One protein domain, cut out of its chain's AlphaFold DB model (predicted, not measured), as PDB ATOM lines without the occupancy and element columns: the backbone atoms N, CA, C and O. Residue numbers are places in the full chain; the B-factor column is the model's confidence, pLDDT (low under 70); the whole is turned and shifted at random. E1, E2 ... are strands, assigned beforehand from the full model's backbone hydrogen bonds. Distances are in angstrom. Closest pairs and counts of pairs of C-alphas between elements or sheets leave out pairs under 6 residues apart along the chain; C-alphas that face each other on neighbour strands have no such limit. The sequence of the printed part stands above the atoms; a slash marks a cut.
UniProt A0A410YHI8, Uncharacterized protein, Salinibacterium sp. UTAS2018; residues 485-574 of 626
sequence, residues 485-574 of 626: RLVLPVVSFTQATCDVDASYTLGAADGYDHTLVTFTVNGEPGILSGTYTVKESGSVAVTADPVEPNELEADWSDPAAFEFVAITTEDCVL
ATOM      1  N   ARG A 485      42.418 -99.192  79.099       55.06
ATOM      2  CA  ARG A 485      43.205 -99.836  78.047       55.06
ATOM      3  C   ARG A 485      42.545 -99.428  76.745       55.06
ATOM      4  O   ARG A 485      41.346 -99.633  76.623       55.06
ATOM      5  N   LEU A 486      43.307 -98.827  75.831       55.72
ATOM      6  CA  LEU A 486      42.795 -98.339  74.553       55.72
ATOM      7  C   LEU A 486      41.947 -99.447  73.899       55.72
ATOM      8  O   LEU A 486      42.495-100.435  73.403       55.72
ATOM      9  N   VAL A 487      40.619 -99.326  73.956       62.25
ATOM     10  CA  VAL A 487      39.718-100.336  73.396       62.25
ATOM     11  C   VAL A 487      39.555 -99.999  71.925       62.25
ATOM     12  O   VAL A 487      38.758 -99.144  71.554       62.25
ATOM     13  N   LEU A 488      40.355-100.637  71.072       65.81
ATOM     14  CA  LEU A 488      40.265-100.464  69.626       65.81
ATOM     15  C   LEU A 488      39.354-101.551  69.037       65.81
ATOM     16  O   LEU A 488      39.773-102.711  68.953       65.81
ATOM     17  N   PRO A 489      38.122-101.228  68.605       69.00
ATOM     18  CA  PRO A 489      37.298-102.188  67.886       69.00
ATOM     19  C   PRO A 489      37.946-102.495  66.530       69.00
ATOM     20  O   PRO A 489      38.008-101.648  65.641       69.00
ATOM     21  N   VAL A 490      38.441-103.724  66.359       78.75
ATOM     22  CA  VAL A 490      38.968-104.204  65.074       78.75
ATOM     23  C   VAL A 490      37.916-105.042  64.365       78.75
ATOM     24  O   VAL A 490      37.391-106.009  64.923       78.75
ATOM     25  N   VAL A 491      37.658-104.675  63.109       80.75
ATOM     26  CA  VAL A 491      36.794-105.399  62.177       80.75
ATOM     27  C   VAL A 491      37.651-105.920  61.026       80.75
ATOM     28  O   VAL A 491      38.407-105.164  60.414       80.75
ATOM     29  N   SER A 492      37.547-107.212  60.714       85.31
ATOM     30  CA  SER A 492      38.178-107.816  59.534       85.31
ATOM     31  C   SER A 492      37.132-108.493  58.655       85.31
ATOM     32  O   SER A 492      36.122-108.982  59.154       85.31
ATOM     33  N   PHE A 493      37.347-108.519  57.340       86.25
ATOM     34  CA  PHE A 493      36.418-109.125  56.388       86.25
ATOM     35  C   PHE A 493      37.143-110.047  55.410       86.25
ATOM     36  O   PHE A 493      38.302-109.842  55.055       86.25
ATOM     37  N   THR A 494      36.429-111.072  54.966       86.38
ATOM     38  CA  THR A 494      36.816-112.001  53.908       86.38
ATOM     39  C   THR A 494      35.771-111.880  52.810       86.38
ATOM     40  O   THR A 494      34.585-112.108  53.056       86.38
ATOM     41  N   GLN A 495      36.196-111.466  51.615       80.44
ATOM     42  CA  GLN A 495      35.296-111.369  50.465       80.44
ATOM     43  C   GLN A 495      34.837-112.762  50.032       80.44
ATOM     44  O   GLN A 495      35.606-113.724  50.096       80.44
ATOM     45  N   ALA A 496      33.594-112.848  49.561       79.81
ATOM     46  CA  ALA A 496      33.069-114.074  48.989       79.81
ATOM     47  C   ALA A 496      33.839-114.472  47.727       79.81
ATOM     48  O   ALA A 496      34.292-113.633  46.945       79.81
ATOM     49  N   THR A 497      33.912-115.774  47.500       82.12
ATOM     50  CA  THR A 497      34.308-116.379  46.230       82.12
ATOM     51  C   THR A 497      33.170-117.270  45.740       82.12
ATOM     52  O   THR A 497      32.240-117.559  46.488       82.12
ATOM     53  N   CYS A 498      33.241-117.755  44.499       79.50
ATOM     54  CA  CYS A 498      32.216-118.657  43.956       79.50
ATOM     55  C   CYS A 498      32.016-119.945  44.777       79.50
ATOM     56  O   CYS A 498      30.994-120.604  44.612       79.50
ATOM     57  N   ASP A 499      32.979-120.292  45.635       82.69
ATOM     58  CA  ASP A 499      32.993-121.526  46.419       82.69
ATOM     59  C   ASP A 499      32.954-121.277  47.941       82.69
ATOM     60  O   ASP A 499      32.893-122.233  48.715       82.69
ATOM     61  N   VAL A 500      33.022-120.015  48.390       82.38
ATOM     62  CA  VAL A 500      33.103-119.644  49.815       82.38
ATOM     63  C   VAL A 500      32.330-118.352  50.059       82.38
ATOM     64  O   VAL A 500      32.653-117.328  49.461       82.38
ATOM     65  N   ASP A 501      31.355-118.383  50.967       84.69
ATOM     66  CA  ASP A 501      30.584-117.204  51.379       84.69
ATOM     67  C   ASP A 501      31.477-116.106  51.989       84.69
ATOM     68  O   ASP A 501      32.526-116.385  52.577       84.69
ATOM     69  N   ALA A 502      31.049-114.842  51.896       87.06
ATOM     70  CA  ALA A 502      31.727-113.745  52.585       87.06
ATOM     71  C   ALA A 502      31.597-113.906  54.108       87.06
ATOM     72  O   ALA A 502      30.590-114.402  54.614       87.06
ATOM     73  N   SER A 503      32.582-113.426  54.865       91.38
ATOM     74  CA  SER A 503      32.506-113.401  56.330       91.38
ATOM     75  C   SER A 503      33.174-112.166  56.916       91.38
ATOM     76  O   SER A 503      34.122-111.648  56.332       91.38
ATOM     77  N   TYR A 504      32.746-111.734  58.095       91.06
ATOM     78  CA  TYR A 504      33.385-110.662  58.859       91.06
ATOM     79  C   TYR A 504      33.652-111.105  60.299       91.06
ATOM     80  O   TYR A 504      32.940-111.953  60.824       91.06
ATOM     81  N   THR A 505      34.690-110.561  60.934       90.12
ATOM     82  CA  THR A 505      35.032-110.824  62.338       90.12
ATOM     83  C   THR A 505      35.021-109.525  63.131       90.12
ATOM     84  O   THR A 505      35.655-108.552  62.721       90.12
ATOM     85  N   LEU A 506      34.310-109.526  64.257       89.81
ATOM     86  CA  LEU A 506      34.170-108.409  65.191       89.81
ATOM     87  C   LEU A 506      35.014-108.647  66.447       89.81
ATOM     88  O   LEU A 506      35.054-109.770  66.952       89.81
ATOM     89  N   GLY A 507      35.642-107.592  66.974       79.25
ATOM     90  CA  GLY A 507      36.322-107.623  68.276       79.25
ATOM     91  C   GLY A 507      37.556-108.529  68.318       79.25
ATOM     92  O   GLY A 507      37.830-109.145  69.340       79.25
ATOM     93  N   ALA A 508      38.291-108.637  67.205       67.12
ATOM     94  CA  ALA A 508      39.448-109.533  67.083       67.12
ATOM     95  C   ALA A 508      40.752-108.993  67.713       67.12
ATOM     96  O   ALA A 508      41.782-109.660  67.630       67.12
ATOM     97  N   ALA A 509      40.740-107.785  68.281       72.12
ATOM     98  CA  ALA A 509      41.925-107.164  68.866       72.12
ATOM     99  C   ALA A 509      42.134-107.558  70.330       72.12
ATOM    100  O   ALA A 509      41.181-107.625  71.110       72.12
ATOM    101  N   ASP A 510      43.401-107.729  70.709       66.62
ATOM    102  CA  ASP A 510      43.795-107.828  72.110       66.62
ATOM    103  C   ASP A 510      43.350-106.559  72.856       66.62
ATOM    104  O   ASP A 510      43.737-105.449  72.494       66.62
ATOM    105  N   GLY A 511      42.526-106.730  73.894       68.62
ATOM    106  CA  GLY A 511      41.990-105.624  74.697       68.62
ATOM    107  C   GLY A 511      40.539-105.233  74.402       68.62
ATOM    108  O   GLY A 511      40.031-104.341  75.074       68.62
ATOM    109  N   TYR A 512      39.851-105.897  73.465       77.88
ATOM    110  CA  TYR A 512      38.400-105.743  73.331       77.88
ATOM    111  C   TYR A 512      37.669-106.256  74.583       77.88
ATOM    112  O   TYR A 512      37.857-107.408  74.981       77.88
ATOM    113  N   ASP A 513      36.795-105.422  75.154       80.62
ATOM    114  CA  ASP A 513      35.859-105.816  76.205       80.62
ATOM    115  C   ASP A 513      34.409-105.558  75.775       80.62
ATOM    116  O   ASP A 513      33.981-104.420  75.572       80.62
ATOM    117  N   HIS A 514      33.639-106.639  75.660       80.69
ATOM    118  CA  HIS A 514      32.212-106.616  75.341       80.69
ATOM    119  C   HIS A 514      31.341-105.883  76.368       80.69
ATOM    120  O   HIS A 514      30.219-105.507  76.035       80.69
ATOM    121  N   THR A 515      31.818-105.679  77.601       81.88
ATOM    122  CA  THR A 515      31.092-104.860  78.582       81.88
ATOM    123  C   THR A 515      31.283-103.368  78.339       81.88
ATOM    124  O   THR A 515      30.543-102.573  78.907       81.88
ATOM    125  N   LEU A 516      32.270-102.985  77.522       82.69
ATOM    126  CA  LEU A 516      32.613-101.596  77.234       82.69
ATOM    127  C   LEU A 516      32.221-101.172  75.812       82.69
ATOM    128  O   LEU A 516      31.881-100.013  75.599       82.69
ATOM    129  N   VAL A 517      32.244-102.087  74.839       85.19
ATOM    130  CA  VAL A 517      31.946-101.779  73.431       85.19
ATOM    131  C   VAL A 517      30.984-102.802  72.835       85.19
ATOM    132  O   VAL A 517      31.237-104.011  72.872       85.19
ATOM    133  N   THR A 518      29.916-102.317  72.201       89.25
ATOM    134  CA  THR A 518      28.978-103.139  71.419       89.25
ATOM    135  C   THR A 518      29.094-102.841  69.933       89.25
ATOM    136  O   THR A 518      29.479-101.744  69.538       89.25
ATOM    137  N   PHE A 519      28.764-103.828  69.099       91.19
ATOM    138  CA  PHE A 519      28.689-103.644  67.655       91.19
ATOM    139  C   PHE A 519      27.239-103.596  67.186       91.19
ATOM    140  O   PHE A 519      26.389-104.355  67.666       91.19
ATOM    141  N   THR A 520      26.989-102.755  66.190       91.31
ATOM    142  CA  THR A 520      25.735-102.707  65.441       91.31
ATOM    143  C   THR A 520      26.013-103.148  64.008       91.31
ATOM    144  O   THR A 520      26.856-102.562  63.328       91.31
ATOM    145  N   VAL A 521      25.320-104.187  63.531       92.31
ATOM    146  CA  VAL A 521      25.465-104.698  62.157       92.31
ATOM    147  C   VAL A 521      24.156-104.502  61.410       92.31
ATOM    148  O   VAL A 521      23.121-105.001  61.834       92.31
ATOM    149  N   ASN A 522      24.173-103.773  60.293       91.75
ATOM    150  CA  ASN A 522      22.979-103.452  59.499       91.75
ATOM    151  C   ASN A 522      21.834-102.833  60.326       91.75
ATOM    152  O   ASN A 522      20.656-103.051  60.045       91.75
ATOM    153  N   GLY A 523      22.186-102.055  61.353       89.94
ATOM    154  CA  GLY A 523      21.231-101.448  62.282       89.94
ATOM    155  C   GLY A 523      20.721-102.383  63.384       89.94
ATOM    156  O   GLY A 523      19.903-101.943  64.188       89.94
ATOM    157  N   GLU A 524      21.184-103.635  63.451       91.25
ATOM    158  CA  GLU A 524      20.915-104.557  64.559       91.25
ATOM    159  C   GLU A 524      21.992-104.390  65.648       91.25
ATOM    160  O   GLU A 524      23.153-104.728  65.400       91.25
ATOM    161  N   PRO A 525      21.655-103.826  66.824       89.56
ATOM    162  CA  PRO A 525      22.617-103.557  67.888       89.56
ATOM    163  C   PRO A 525      22.902-104.800  68.741       89.56
ATOM    164  O   PRO A 525      22.123-105.752  68.770       89.56
ATOM    165  N   GLY A 526      23.986-104.750  69.518       83.06
ATOM    166  CA  GLY A 526      24.301-105.771  70.522       83.06
ATOM    167  C   GLY A 526      24.926-107.042  69.948       83.06
ATOM    168  O   GLY A 526      24.845-108.106  70.564       83.06
ATOM    169  N   ILE A 527      25.556-106.948  68.776       87.25
ATOM    170  CA  ILE A 527      26.286-108.067  68.188       87.25
ATOM    171  C   ILE A 527      27.590-108.261  68.969       87.25
ATOM    172  O   ILE A 527      28.387-107.334  69.132       87.25
ATOM    173  N   LEU A 528      27.786-109.477  69.483       85.81
ATOM    174  CA  LEU A 528      28.982-109.856  70.235       85.81
ATOM    175  C   LEU A 528      30.204-109.996  69.315       85.81
ATOM    176  O   LEU A 528      30.091-110.079  68.091       85.81
ATOM    177  N   SER A 529      31.398-110.046  69.903       86.75
ATOM    178  CA  SER A 529      32.603-110.397  69.153       86.75
ATOM    179  C   SER A 529      32.522-111.825  68.607       86.75
ATOM    180  O   SER A 529      31.970-112.735  69.231       86.75
ATOM    181  N   GLY A 530      33.080-112.030  67.415       88.50
ATOM    182  CA  GLY A 530      33.021-113.312  66.720       88.50
ATOM    183  C   GLY A 530      33.089-113.180  65.205       88.50
ATOM    184  O   GLY A 530      33.090-112.076  64.662       88.50
ATOM    185  N   THR A 531      33.159-114.324  64.523       92.12
ATOM    186  CA  THR A 531      33.136-114.411  63.057       92.12
ATOM    187  C   THR A 531      31.736-114.775  62.572       92.12
ATOM    188  O   THR A 531      31.144-115.752  63.028       92.12
ATOM    189  N   TYR A 532      31.233-114.013  61.606       91.94
ATOM    190  CA  TYR A 532      29.889-114.111  61.055       91.94
ATOM    191  C   TYR A 532      29.955-114.306  59.541       91.94
ATOM    192  O   TYR A 532      30.681-113.596  58.847       91.94
ATOM    193  N   THR A 533      29.188-115.263  59.022       91.69
ATOM    194  CA  THR A 533      29.076-115.539  57.581       91.69
ATOM    195  C   THR A 533      27.889-114.787  56.988       91.69
ATOM    196  O   THR A 533      26.792-114.816  57.548       91.69
ATOM    197  N   VAL A 534      28.089-114.148  55.839       89.62
ATOM    198  CA  VAL A 534      27.062-113.403  55.110       89.62
ATOM    199  C   VAL A 534      26.403-114.336  54.095       89.62
ATOM    200  O   VAL A 534      27.035-114.749  53.129       89.62
ATOM    201  N   LYS A 535      25.140-114.697  54.344       83.50
ATOM    202  CA  LYS A 535      24.404-115.695  53.544       83.50
ATOM    203  C   LYS A 535      23.625-115.117  52.366       83.50
ATOM    204  O   LYS A 535      23.245-115.864  51.474       83.50
ATOM    205  N   GLU A 536      23.352-113.820  52.390       83.38
ATOM    206  CA  GLU A 536      22.563-113.122  51.375       83.38
ATOM    207  C   GLU A 536      23.411-112.018  50.751       83.38
ATOM    208  O   GLU A 536      24.241-111.408  51.428       83.38
ATOM    209  N   SER A 537      23.228-111.758  49.457       82.50
ATOM    210  CA  SER A 537      23.972-110.699  48.792       82.50
ATOM    211  C   SER A 537      23.430-109.341  49.196       82.50
ATOM    212  O   SER A 537      22.223-109.122  49.295       82.50
ATOM    213  N   GLY A 538      24.339-108.410  49.468       85.75
ATOM    214  CA  GLY A 538      23.965-107.119  50.027       85.75
ATOM    215  C   GLY A 538      25.144-106.346  50.591       85.75
ATOM    216  O   GLY A 538      26.283-106.812  50.584       85.75
ATOM    217  N   SER A 539      24.856-105.135  51.060       87.25
ATOM    218  CA  SER A 539      25.814-104.344  51.826       87.25
ATOM    219  C   SER A 539      25.749-104.745  53.300       87.25
ATOM    220  O   SER A 539      24.657-104.929  53.840       87.25
ATOM    221  N   VAL A 540      26.908-104.895  53.935       88.50
ATOM    222  CA  VAL A 540      27.041-105.087  55.380       88.50
ATOM    223  C   VAL A 540      27.684-103.835  55.961       88.50
ATOM    224  O   VAL A 540      28.839-103.547  55.652       88.50
ATOM    225  N   ALA A 541      26.938-103.114  56.796       89.94
ATOM    226  CA  ALA A 541      27.402-101.949  57.539       89.94
ATOM    227  C   ALA A 541      27.656-102.324  59.006       89.94
ATOM    228  O   ALA A 541      26.771-102.876  59.658       89.94
ATOM    229  N   VAL A 542      28.842-102.014  59.526       89.12
ATOM    230  CA  VAL A 542      29.244-102.270  60.915       89.12
ATOM    231  C   VAL A 542      29.626-100.953  61.583       89.12
ATOM    232  O   VAL A 542      30.506-100.245  61.089       89.12
ATOM    233  N   THR A 543      29.006-100.652  62.721       90.12
ATOM    234  CA  THR A 543      29.427 -99.584  63.641       90.12
ATOM    235  C   THR A 543      29.762-100.176  65.005       90.12
ATOM    236  O   THR A 543      29.330-101.284  65.335       90.12
ATOM    237  N   ALA A 544      30.584 -99.467  65.774       88.31
ATOM    238  CA  ALA A 544      30.886 -99.811  67.155       88.31
ATOM    239  C   ALA A 544      30.542 -98.613  68.034       88.31
ATOM    240  O   ALA A 544      30.875 -97.485  67.675       88.31
ATOM    241  N   ASP A 545      29.897 -98.887  69.159       86.06
ATOM    242  CA  ASP A 545      29.337 -97.890  70.062       86.06
ATOM    243  C   ASP A 545      29.741 -98.237  71.512       86.06
ATOM    244  O   ASP A 545      29.763 -99.429  71.870       86.06
ATOM    245  N   PRO A 546      30.071 -97.243  72.360       85.62
ATOM    246  CA  PRO A 546      30.379 -97.480  73.765       85.62
ATOM    247  C   PRO A 546      29.115 -97.903  74.530       85.62
ATOM    248  O   PRO A 546      27.999 -97.485  74.217       85.62
ATOM    249  N   VAL A 547      29.282 -98.759  75.537       83.75
ATOM    250  CA  VAL A 547      28.191 -99.207  76.415       83.75
ATOM    251  C   VAL A 547      28.065 -98.262  77.606       83.75
ATOM    252  O   VAL A 547      28.879 -98.323  78.519       83.75
ATOM    253  N   GLU A 548      27.024 -97.430  77.634       78.06
ATOM    254  CA  GLU A 548      26.744 -96.583  78.802       78.06
ATOM    255  C   GLU A 548      26.453 -97.421  80.070       78.06
ATOM    256  O   GLU A 548      25.776 -98.458  79.980       78.06
ATOM    257  N   PRO A 549      26.832 -96.953  81.277       62.81
ATOM    258  CA  PRO A 549      27.686 -95.802  81.591       62.81
ATOM    259  C   PRO A 549      29.122 -96.278  81.849       62.81
ATOM    260  O   PRO A 549      29.366 -96.942  82.860       62.81
ATOM    261  N   ASN A 550      30.070 -95.984  80.963       65.69
ATOM    262  CA  ASN A 550      31.423 -96.535  81.108       65.69
ATOM    263  C   ASN A 550      32.554 -95.509  81.071       65.69
ATOM    264  O   ASN A 550      33.714 -95.911  81.009       65.69
ATOM    265  N   GLU A 551      32.224 -94.219  81.136       69.56
ATOM    266  CA  GLU A 551      33.168 -93.092  81.142       69.56
ATOM    267  C   GLU A 551      34.042 -93.000  79.877       69.56
ATOM    268  O   GLU A 551      34.798 -92.041  79.719       69.56
ATOM    269  N   LEU A 552      33.907 -93.936  78.925       67.88
ATOM    270  CA  LEU A 552      34.577 -93.866  77.631       67.88
ATOM    271  C   LEU A 552      33.974 -92.768  76.759       67.88
ATOM    272  O   LEU A 552      34.615 -92.367  75.798       67.88
ATOM    273  N   GLU A 553      32.783 -92.250  77.075       70.50
ATOM    274  CA  GLU A 553      32.080 -91.264  76.251       70.50
ATOM    275  C   GLU A 553      32.871 -89.951  76.096       70.50
ATOM    276  O   GLU A 553      32.706 -89.255  75.094       70.50
ATOM    277  N   ALA A 554      33.742 -89.617  77.058       65.44
ATOM    278  CA  ALA A 554      34.574 -88.413  77.013       65.44
ATOM    279  C   ALA A 554      35.753 -88.525  76.026       65.44
ATOM    280  O   ALA A 554      36.116 -87.530  75.399       65.44
ATOM    281  N   ASP A 555      36.306 -89.732  75.866       68.50
ATOM    282  CA  ASP A 555      37.487 -90.013  75.036       68.50
ATOM    283  C   ASP A 555      37.160 -90.891  73.810       68.50
ATOM    284  O   ASP A 555      38.054 -91.290  73.054       68.50
ATOM    285  N   TRP A 556      35.879 -91.207  73.585       75.44
ATOM    286  CA  TRP A 556      35.434 -92.017  72.458       75.44
ATOM    287  C   TRP A 556      35.564 -91.232  71.156       75.44
ATOM    288  O   TRP A 556      34.855 -90.259  70.900       75.44
ATOM    289  N   SER A 557      36.457 -91.697  70.289       73.25
ATOM    290  CA  SER A 557      36.474 -91.286  68.891       73.25
ATOM    291  C   SER A 557      35.651 -92.284  68.094       73.25
ATOM    292  O   SER A 557      36.079 -93.431  67.958       73.25
ATOM    293  N   ASP A 558      34.534 -91.833  67.519       72.69
ATOM    294  CA  ASP A 558      33.665 -92.656  66.674       72.69
ATOM    295  C   ASP A 558      34.492 -93.419  65.627       72.69
ATOM    296  O   ASP A 558      35.069 -92.804  64.716       72.69
ATOM    297  N   PRO A 559      34.608 -94.757  65.740       72.06
ATOM    298  CA  PRO A 559      35.329 -95.528  64.752       72.06
ATOM    299  C   PRO A 559      34.582 -95.425  63.424       72.06
ATOM    300  O   PRO A 559      33.351 -95.405  63.373       72.06
ATOM    301  N   ALA A 560      35.333 -95.357  62.325       73.12
ATOM    302  CA  ALA A 560      34.732 -95.271  61.003       73.12
ATOM    303  C   ALA A 560      33.751 -96.434  60.789       73.12
ATOM    304  O   ALA A 560      34.113 -97.595  60.978       73.12
ATOM    305  N   ALA A 561      32.524 -96.124  60.364       78.69
ATOM    306  CA  ALA A 561      31.577 -97.146  59.938       78.69
ATOM    307  C   ALA A 561      32.185 -97.943  58.773       78.69
ATOM    308  O   ALA A 561      32.642 -97.361  57.782       78.69
ATOM    309  N   PHE A 562      32.197 -99.267  58.893       81.06
ATOM    310  CA  PHE A 562      32.725-100.155  57.864       81.06
ATOM    311  C   PHE A 562      31.581-100.649  56.991       81.06
ATOM    312  O   PHE A 562      30.622-101.213  57.505       81.06
ATOM    313  N   GLU A 563      31.694-100.470  55.677       83.75
ATOM    314  CA  GLU A 563      30.713-100.960  54.712       83.75
ATOM    315  C   GLU A 563      31.407-101.830  53.657       83.75
ATOM    316  O   GLU A 563      32.414-101.422  53.074       83.75
ATOM    317  N   PHE A 564      30.887-103.033  53.401       83.00
ATOM    318  CA  PHE A 564      31.359-103.878  52.302       83.00
ATOM    319  C   PHE A 564      30.209-104.604  51.603       83.00
ATOM    320  O   PHE A 564      29.191-104.929  52.209       83.00
ATOM    321  N   VAL A 565      30.392-104.886  50.311       80.94
ATOM    322  CA  VAL A 565      29.415-105.622  49.501       80.94
ATOM    323  C   VAL A 565      29.742-107.112  49.548       80.94
ATOM    324  O   VAL A 565      30.817-107.531  49.116       80.94
ATOM    325  N   ALA A 566      28.810-107.913  50.055       82.06
ATOM    326  CA  ALA A 566      28.851-109.364  49.990       82.06
ATOM    327  C   ALA A 566      28.138-109.857  48.723       82.06
ATOM    328  O   ALA A 566      27.027-109.429  48.406       82.06
ATOM    329  N   ILE A 567      28.789-110.770  48.006       75.81
ATOM    330  CA  ILE A 567      28.232-111.494  46.859       75.81
ATOM    331  C   ILE A 567      28.006-112.934  47.323       75.81
ATOM    332  O   ILE A 567      28.836-113.459  48.058       75.81
ATOM    333  N   THR A 568      26.909-113.576  46.934       73.81
ATOM    334  CA  THR A 568      26.662-114.978  47.313       73.81
ATOM    335  C   THR A 568      27.057-115.933  46.202       73.81
ATOM    336  O   THR A 568      27.134-115.556  45.032       73.81
ATOM    337  N   THR A 569      27.243-117.208  46.540       69.69
ATOM    338  CA  THR A 569      27.461-118.260  45.539       69.69
ATOM    339  C   THR A 569      26.304-118.374  44.538       69.69
ATOM    340  O   THR A 569      26.515-118.819  43.411       69.69
ATOM    341  N   GLU A 570      25.089-117.950  44.908       71.25
ATOM    342  CA  GLU A 570      23.936-117.914  43.996       71.25
ATOM    343  C   GLU A 570      24.112-116.864  42.886       71.25
ATOM    344  O   GLU A 570      23.775-117.133  41.731       71.25
ATOM    345  N   ASP A 571      24.746-115.727  43.188       72.31
ATOM    346  CA  ASP A 571      25.097-114.699  42.197       72.31
ATOM    347  C   ASP A 571      26.214-115.158  41.246       72.31
ATOM    348  O   ASP A 571      26.375-114.626  40.143       72.31
ATOM    349  N   CYS A 572      26.988-116.171  41.648       72.81
ATOM    350  CA  CYS A 572      28.050-116.759  40.836       72.81
ATOM    351  C   CYS A 572      27.536-117.775  39.804       72.81
ATOM    352  O   CYS A 572      28.288-118.168  38.904       72.81
ATOM    353  N   VAL A 573      26.260-118.174  39.867       71.75
ATOM    354  CA  VAL A 573      25.643-119.035  38.852       71.75
ATOM    355  C   VAL A 573      25.289-118.191  37.627       71.75
ATOM    356  O   VAL A 573      24.137-117.846  37.370       71.75
ATOM    357  N   LEU A 574      26.303-117.869  36.822       59.28
ATOM    358  CA  LEU A 574      26.089-117.345  35.477       59.28
ATOM    359  C   LEU A 574      25.222-118.356  34.705       59.28
ATOM    360  O   LEU A 574      25.639-119.511  34.545       59.28
TER     361      LEU A 574
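Overview. This is residues 485 to 574 of the 626 residues of an uncharacterized protein of Salinibacterium sp. UTAS2018 (UniProt A0A410YHI8). Two small antiparallel sheets lie face to face as a sandwich, with their strands running nearly in line: E4, E3, E6 and E7 make one sheet, E1, E2 and E5 the other. E6 is the longest strand, and the longest axis runs from Glu 551, in the long link before E7, to the last printed residue, Leu 574. The printed part has 90 residues with no named helix and seven named strands, E1 to E7 along the chain; the sheet orders are E4 - E3 - E6 - E7 and E1 - E2 - E5. The class is all strand, though only 37 of the 90 residues are in named elements. The whole is only just loose, close to compact, with a radius of gyration of the C-alphas of 14.7 A, and its spans of 52 by 23 by 18 A outline a rod.

Arrangement. Start at E1, residues 491 to 494, an edge strand that forms an antiparallel hairpin with E2, residues 502 to 506; N 494 and O 503 are 2.7 A apart, within hydrogen-bond range. The chain then changes sheets to E3, residues 517 to 521, which forms a hairpin with E4, residues 524 to 527; look for N 524 and O 521 at 2.9 A. It changes back to E5, residues 530 to 534, antiparallel to E2, with N 532 and O 504 at 2.8 A. Another change brings you to E6, residues 538 to 546, whose pairing is staggered: residues 542 to 546 pair with E3, where N 545 and O 518 are 2.9 A apart, and residues 538 to 542 with E7, residues 562 to 566, where N 542 and O 562 are 2.8 A apart. E6 and E7 form a hairpin. Between the sheets, the parts that face each other are 9.4 A centre to centre and their planes 4 degrees apart. The closest C-alphas of E2 and E7, Ala 502 and Ala 566, are 5.8 A apart; E3 and E5 are apart.

Along the chain. Find C-alpha 491 at (36.794, -105.399, 62.177), where E1 begins its 10.6 A. E2 measures 13.9 A, E3 13.3 A, E4 7.4 A and E5 13.1 A. E6 runs 26.4 A from C-alpha 538 at (23.965, -107.119, 50.027). E7 covers 12.7 A and ends at C-alpha 566, (28.851, -109.364, 49.990).

Size, cuts and confidence. The C-alphas farthest apart, of Glu 551 and Leu 574, are 52.2 A apart. The printed part has no cut. The link E6 to E7, residues 547 to 561, is long. Mean pLDDT of the printed part is 80.1; 16 residues are under 70, among them 485 to 489 and 549 to 552.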